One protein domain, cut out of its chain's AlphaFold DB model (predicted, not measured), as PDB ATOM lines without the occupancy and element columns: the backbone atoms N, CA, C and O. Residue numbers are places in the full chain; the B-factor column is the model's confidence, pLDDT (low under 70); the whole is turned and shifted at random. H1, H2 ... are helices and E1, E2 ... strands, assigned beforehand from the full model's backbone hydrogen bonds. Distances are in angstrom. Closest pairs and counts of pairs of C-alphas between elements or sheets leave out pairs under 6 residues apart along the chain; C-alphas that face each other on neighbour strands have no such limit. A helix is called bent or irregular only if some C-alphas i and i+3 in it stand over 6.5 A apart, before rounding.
ATOM      1  N   CYS A  40      42.110  98.699  48.834       93.31
ATOM      2  CA  CYS A  40      41.792  98.313  47.460       93.31
ATOM      3  C   CYS A  40      42.478  99.246  46.436       93.31
ATOM      4  O   CYS A  40      42.259 100.461  46.485       93.31
ATOM      5  N   PRO A  41      43.249  98.716  45.465       91.75
ATOM      6  CA  PRO A  41      43.956  99.543  44.486       91.75
ATOM      7  C   PRO A  41      43.017 100.236  43.486       91.75
ATOM      8  O   PRO A  41      43.356 101.311  42.986       91.75
ATOM      9  N   ASP A  42      41.839  99.658  43.233       93.38
ATOM     10  CA  ASP A  42      40.858 100.187  42.281       93.38
ATOM     11  C   ASP A  42      40.023 101.319  42.886       93.38
ATOM     12  O   ASP A  42      39.967 102.419  42.336       93.38
ATOM     13  N   CYS A  43      39.360 101.069  44.024       91.62
ATOM     14  CA  CYS A  43      38.438 102.041  44.615       91.62
ATOM     15  C   CYS A  43      39.070 102.939  45.688       91.62
ATOM     16  O   CYS A  43      38.528 104.011  45.958       91.62
ATOM     17  N   GLN A  44      40.188 102.520  46.299       91.25
ATOM     18  CA  GLN A  44      40.920 103.221  47.371       91.25
ATOM     19  C   GLN A  44      40.078 103.620  48.596       91.25
ATOM     20  O   GLN A  44      40.507 104.434  49.411       91.25
ATOM     21  N   GLN A  45      38.869 103.074  48.719       86.88
ATOM     22  CA  GLN A  45      37.897 103.418  49.761       86.88
ATOM     23  C   GLN A  45      37.594 102.242  50.685       86.88
ATOM     24  O   GLN A  45      37.253 102.458  51.844       86.88
ATOM     25  N   HIS A  46      37.720 101.019  50.173       90.00
ATOM     26  CA  HIS A  46      37.321  99.803  50.865       90.00
ATOM     27  C   HIS A  46      38.501  98.863  51.056       90.00
ATOM     28  O   HIS A  46      39.514  98.951  50.348       90.00
ATOM     29  N   SER A  47      38.339  97.973  52.031       91.19
ATOM     30  CA  SER A  47      39.355  97.008  52.399       91.19
ATOM     31  C   SER A  47      39.331  95.788  51.484       91.19
ATOM     32  O   SER A  47      38.290  95.366  50.980       91.19
ATOM     33  N   LEU A  48      40.511  95.227  51.285       93.06
ATOM     34  CA  LEU A  48      40.733  93.925  50.701       93.06
ATOM     35  C   LEU A  48      40.564  92.859  51.780       93.06
ATOM     36  O   LEU A  48      41.035  93.029  52.907       93.06
ATOM     37  N   ILE A  49      39.948  91.749  51.399       91.75
ATOM     38  CA  ILE A  49      39.865  90.525  52.189       91.75
ATOM     39  C   ILE A  49      40.489  89.371  51.405       91.75
ATOM     40  O   ILE A  49      40.571  89.414  50.173       91.75
ATOM     41  N   ILE A  50      40.946  88.351  52.128       92.31
ATOM     42  CA  ILE A  50      41.381  87.087  51.538       92.31
ATOM     43  C   ILE A  50      40.200  86.128  51.616       92.31
ATOM     44  O   ILE A  50      39.713  85.818  52.701       92.31
ATOM     45  N   GLU A  51      39.736  85.679  50.457       90.50
ATOM     46  CA  GLU A  51      38.716  84.644  50.358       90.50
ATOM     47  C   GLU A  51      39.346  83.277  50.175       90.50
ATOM     48  O   GLU A  51      40.381  83.128  49.516       90.50
ATOM     49  N   HIS A  52      38.654  82.271  50.700       88.56
ATOM     50  CA  HIS A  52      39.035  80.875  50.581       88.56
ATOM     51  C   HIS A  52      37.858  80.064  50.048       88.56
ATOM     52  O   HIS A  52      36.760  80.080  50.603       88.56
ATOM     53  N   SER A  53      38.103  79.306  48.982       84.88
ATOM     54  CA  SER A  53      37.163  78.307  48.481       84.88
ATOM     55  C   SER A  53      37.776  76.925  48.611       84.88
ATOM     56  O   SER A  53      38.705  76.587  47.876       84.88
ATOM     57  N   ASP A  54      37.168  76.109  49.464       80.50
ATOM     58  CA  ASP A  54      37.475  74.691  49.591       80.50
ATOM     59  C   ASP A  54      36.396  73.859  48.894       80.50
ATOM     60  O   ASP A  54      35.222  73.863  49.272       80.50
ATOM     61  N   CYS A  55      36.793  73.112  47.865       78.00
ATOM     62  CA  CYS A  55      35.966  72.069  47.262       78.00
ATOM     63  C   CYS A  55      36.687  70.715  47.328       78.00
ATOM     64  O   CYS A  55      37.891  70.663  47.568       78.00
ATOM     65  N   GLU A  56      35.967  69.610  47.091       74.88
ATOM     66  CA  GLU A  56      36.470  68.229  47.271       74.88
ATOM     67  C   GLU A  56      37.823  67.926  46.593       74.88
ATOM     68  O   GLU A  56      38.503  66.980  46.988       74.88
ATOM     69  N   TYR A  57      38.224  68.712  45.586       71.56
ATOM     70  CA  TYR A  57      39.415  68.470  44.768       71.56
ATOM     71  C   TYR A  57      40.383  69.655  44.660       71.56
ATOM     72  O   TYR A  57      41.447  69.498  44.058       71.56
ATOM     73  N   SER A  58      40.054  70.821  45.220       75.25
ATOM     74  CA  SER A  58      40.954  71.979  45.224       75.25
ATOM     75  C   SER A  58      40.600  72.966  46.326       75.25
ATOM     76  O   SER A  58      39.424  73.282  46.519       75.25
ATOM     77  N   SER A  59      41.637  73.506  46.957       81.69
ATOM     78  CA  SER A  59      41.580  74.751  47.709       81.69
ATOM     79  C   SER A  59      42.180  75.866  46.854       81.69
ATOM     80  O   SER A  59      43.191  75.670  46.172       81.69
ATOM     81  N   SER A  60      41.535  77.024  46.842       86.12
ATOM     82  CA  SER A  60      42.044  78.218  46.165       86.12
ATOM     83  C   SER A  60      41.741  79.450  46.995       86.12
ATOM     84  O   SER A  60      40.631  79.568  47.521       86.12
ATOM     85  N   SER A  61      42.704  80.363  47.045       92.00
ATOM     86  CA  SER A  61      42.597  81.629  47.760       92.00
ATOM     87  C   SER A  61      42.811  82.787  46.791       92.00
ATOM     88  O   SER A  61      43.631  82.685  45.877       92.00
ATOM     89  N   TRP A  62      42.082  83.882  46.975       94.38
ATOM     90  CA  TRP A  62      42.266  85.110  46.200       94.38
ATOM     91  C   TRP A  62      42.004  86.330  47.072       94.38
ATOM     92  O   TRP A  62      41.342  86.258  48.106       94.38
ATOM     93  N   VAL A  63      42.532  87.465  46.637       94.62
ATOM     94  CA  VAL A  63      42.246  88.760  47.244       94.62
ATOM     95  C   VAL A  63      41.021  89.347  46.561       94.62
ATOM     96  O   VAL A  63      40.940  89.324  45.333       94.62
ATOM     97  N   GLN A  64      40.083  89.898  47.327       95.06
ATOM     98  CA  GLN A  64      38.945  90.632  46.775       95.06
ATOM     99  C   GLN A  64      38.636  91.901  47.560       95.06
ATOM    100  O   GLN A  64      38.903  91.989  48.755       95.06
ATOM    101  N   CYS A  65      38.048  92.881  46.882       95.00
ATOM    102  CA  CYS A  65      37.408  94.019  47.528       95.00
ATOM    103  C   CYS A  65      35.933  93.690  47.785       95.00
ATOM    104  O   CYS A  65      35.244  93.253  46.872       95.00
ATOM    105  N   GLU A  66      35.422  93.946  48.989       87.12
ATOM    106  CA  GLU A  66      34.026  93.605  49.333       87.12
ATOM    107  C   GLU A  66      32.980  94.445  48.574       87.12
ATOM    108  O   GLU A  66      31.839  94.025  48.403       87.12
ATOM    109  N   GLU A  67      33.369  95.631  48.104       92.56
ATOM    110  CA  GLU A  67      32.442  96.643  47.570       92.56
ATOM    111  C   GLU A  67      32.636  96.942  46.073       92.56
ATOM    112  O   GLU A  67      31.856  97.686  45.474       92.56
ATOM    113  N   CYS A  68      33.678  96.401  45.439       92.56
ATOM    114  CA  CYS A  68      33.897  96.563  44.001       92.56
ATOM    115  C   CYS A  68      34.370  95.256  43.368       92.56
ATOM    116  O   CYS A  68      34.799  94.346  44.063       92.56
ATOM    117  N   ASP A  69      34.367  95.182  42.039       93.06
ATOM    118  CA  ASP A  69      34.698  93.953  41.299       93.06
ATOM    119  C   ASP A  69      36.209  93.626  41.267       93.06
ATOM    120  O   ASP A  69      36.671  92.890  40.393       93.06
ATOM    121  N   PHE A  70      37.005  94.201  42.176       95.06
ATOM    122  CA  PHE A  70      38.442  93.949  42.207       95.06
ATOM    123  C   PHE A  70      38.714  92.576  42.810       95.06
ATOM    124  O   PHE A  70      38.369  92.317  43.963       95.06
ATOM    125  N   THR A  71      39.414  91.743  42.046       95.50
ATOM    126  CA  THR A  71      39.949  90.461  42.499       95.50
ATOM    127  C   THR A  71      41.371  90.296  42.000       95.50
ATOM    128  O   THR A  71      41.661  90.675  40.861       95.50
ATOM    129  N   ASP A  72      42.234  89.676  42.795       95.31
ATOM    130  CA  ASP A  72      43.591  89.373  42.363       95.31
ATOM    131  C   ASP A  72      44.155  88.097  42.992       95.31
ATOM    132  O   ASP A  72      43.642  87.579  43.983       95.31
ATOM    133  N   ASP A  73      45.228  87.593  42.390       93.12
ATOM    134  CA  ASP A  73      45.983  86.450  42.893       93.12
ATOM    135  C   ASP A  73      46.653  86.804  44.228       93.12
ATOM    136  O   ASP A  73      47.417  87.773  44.309       93.12
ATOM    137  N   VAL A  74      46.362  86.015  45.266       92.50
ATOM    138  CA  VAL A  74      46.885  86.231  46.618       92.50
ATOM    139  C   VAL A  74      48.404  86.064  46.680       92.50
ATOM    140  O   VAL A  74      49.039  86.738  47.486       92.50
ATOM    141  N   ASP A  75      49.008  85.279  45.780       90.94
ATOM    142  CA  ASP A  75      50.439  84.941  45.799       90.94
ATOM    143  C   ASP A  75      51.359  86.091  45.335       90.94
ATOM    144  O   ASP A  75      52.588  85.953  45.292       90.94
ATOM    145  N   LYS A  76      50.802  87.251  44.968       92.31
ATOM    146  CA  LYS A  76      51.604  88.410  44.553       92.31
ATOM    147  C   LYS A  76      52.325  89.054  45.737       92.31
ATOM    148  O   LYS A  76      51.758  89.252  46.804       92.31
ATOM    149  N   GLU A  77      53.555  89.515  45.489       90.62
ATOM    150  CA  GLU A  77      54.435  90.150  46.488       90.62
ATOM    151  C   GLU A  77      53.759  91.298  47.260       90.62
ATOM    152  O   GLU A  77      53.952  91.438  48.466       90.62
ATOM    153  N   GLN A  78      52.909  92.085  46.592       89.38
ATOM    154  CA  GLN A  78      52.181  93.196  47.213       89.38
ATOM    155  C   GLN A  78      51.194  92.767  48.314       89.38
ATOM    156  O   GLN A  78      50.815  93.597  49.136       89.38
ATOM    157  N   TYR A  79      50.793  91.491  48.350       92.06
ATOM    158  CA  TYR A  79      49.847  90.950  49.327       92.06
ATOM    159  C   TYR A  79      50.513  90.178  50.460       92.06
ATOM    160  O   TYR A  79      49.812  89.736  51.362       92.06
ATOM    161  N   VAL A  80      51.843  90.057  50.485       90.94
ATOM    162  CA  VAL A  80      52.556  89.347  51.565       90.94
ATOM    163  C   VAL A  80      52.226  89.945  52.935       90.94
ATOM    164  O   VAL A  80      51.930  89.215  53.875       90.94
ATOM    165  N   ALA A  81      52.200  91.277  53.046       90.12
ATOM    166  CA  ALA A  81      51.821  91.947  54.290       90.12
ATOM    167  C   ALA A  81      50.345  91.716  54.663       90.12
ATOM    168  O   ALA A  81      50.036  91.548  55.840       90.12
ATOM    169  N   LEU A  82      49.444  91.662  53.672       90.75
ATOM    170  CA  LEU A  82      48.027  91.355  53.891       90.75
ATOM    171  C   LEU A  82      47.843  89.913  54.380       90.75
ATOM    172  O   LEU A  82      47.112  89.699  55.340       90.75
ATOM    173  N   GLN A  83      48.545  88.951  53.774       90.00
ATOM    174  CA  GLN A  83      48.553  87.547  54.199       90.00
ATOM    175  C   GLN A  83      49.071  87.407  55.630       90.00
ATOM    176  O   GLN A  83      48.386  86.848  56.476       90.00
ATOM    177  N   HIS A  84      50.233  87.993  55.939       88.69
ATOM    178  CA  HIS A  84      50.777  87.965  57.299       88.69
ATOM    179  C   HIS A  84      49.828  88.591  58.323       88.69
ATOM    180  O   HIS A  84      49.745  88.108  59.446       88.69
ATOM    181  N   TRP A  85      49.118  89.658  57.955       89.62
ATOM    182  CA  TRP A  85      48.154  90.306  58.840       89.62
ATOM    183  C   TRP A  85      46.884  89.470  59.041       89.62
ATOM    184  O   TRP A  85      46.384  89.395  60.163       89.62
ATOM    185  N   TYR A  86      46.395  88.814  57.986       86.00
ATOM    186  CA  TYR A  86      45.210  87.957  58.019       86.00
ATOM    187  C   TYR A  86      45.457  86.647  58.786       86.00
ATOM    188  O   TYR A  86      44.658  86.276  59.645       86.00
ATOM    189  N   ASP A  87      46.595  85.994  58.543       85.25
ATOM    190  CA  ASP A  87      46.944  84.696  59.137       85.25
ATOM    191  C   ASP A  87      47.591  84.808  60.527       85.25
ATOM    192  O   ASP A  87      47.839  83.794  61.183       85.25
ATOM    193  N   PHE A  88      47.884  86.027  60.994       89.19
ATOM    194  CA  PHE A  88      48.657  86.248  62.216       89.19
ATOM    195  C   PHE A  88      48.049  85.565  63.449       89.19
ATOM    196  O   PHE A  88      48.793  84.953  64.220       89.19
ATOM    197  N   ASP A  89      46.733  85.700  63.681       90.62
ATOM    198  CA  ASP A  89      46.141  85.328  64.972       90.62
ATOM    199  C   ASP A  89      45.388  83.997  65.017       90.62
ATOM    200  O   ASP A  89      44.239  83.900  65.461       90.62
TER     201      ASP A  89
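This is residues 40 to 89 of the 119 residues of an uncharacterized protein of Bacillus wiedmannii (UniProt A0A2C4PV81). A long two-stranded hairpin, E1 and E2, makes the length of this domain, and its turn sticks out as an arm at residues 54 to 59. Short E3 lies beside E2 on the half away from that turn, and the single helix H1 crosses over one face of this small sheet, leaving the other face bare. The printed part has 50 residues, with E1, E2, E3 and H1 in that order along the chain; the sheet's order is E1, E2, E3, antiparallel throughout, and the class is mixed, helices and strands. The whole is only just compact, close to loose, with a radius of gyration of the C-alphas of 11.4 A and spans of 35 by 24 by 19 A.

Start at C-alpha 40 at (41.792, 98.313, 47.460); residues 40 to 47 hold no named element. Find C-alpha 48 at (40.733, 93.925, 50.701), where E1 begins; it runs through residues 48 to 55, 22.6 A long. E2 comes back through residues 58 to 65, 22.4 A long. E3 is residues 71 to 73, 7.3 A long. H1 is residues 77 to 87, 15.7 A long, and ends at C-alpha 87 at (46.944, 84.696, 59.137). It is irregular: C-alphas 78 and 81 are 7.2 A apart, and its line is a rough one.

Look first at E1 and E2, an antiparallel hairpin with 159 degrees between their directions; N 49 and O 64 are 2.9 A apart and N 60 and O 53 are 3.0 A apart, both within hydrogen-bond range. E2 and E3 form the next antiparallel hairpin, at 131 degrees; N 63 and O 72 are within hydrogen-bond range at 2.9 A. The three strands make a meander, each the antiparallel neighbour of the one before, with E1 and E3 as edge strands. Now turn to H1, which is on the sheet at a height of 9.0 A, over a local plane fitted to just 6 C-alphas. It lies only just over E1, on which 4 of its C-alphas fall, against 2 on E2 and 2 on E3. It runs across the strands, at 78 degrees to E1 on the local plane. The closest C-alphas of E1 and H1 are those of Ile 50 and Tyr 86, 7.6 A apart. In H1, 5 of 7 O i to N i+4 pairs are within hydrogen-bond range.

The two C-alphas farthest apart are those of Gln 45 and Tyr 57, at 35.3 A. The printed part has no cut, and its three links between named elements are tight. The mean pLDDT of the printed part is 89.5, and no printed residue is under 70.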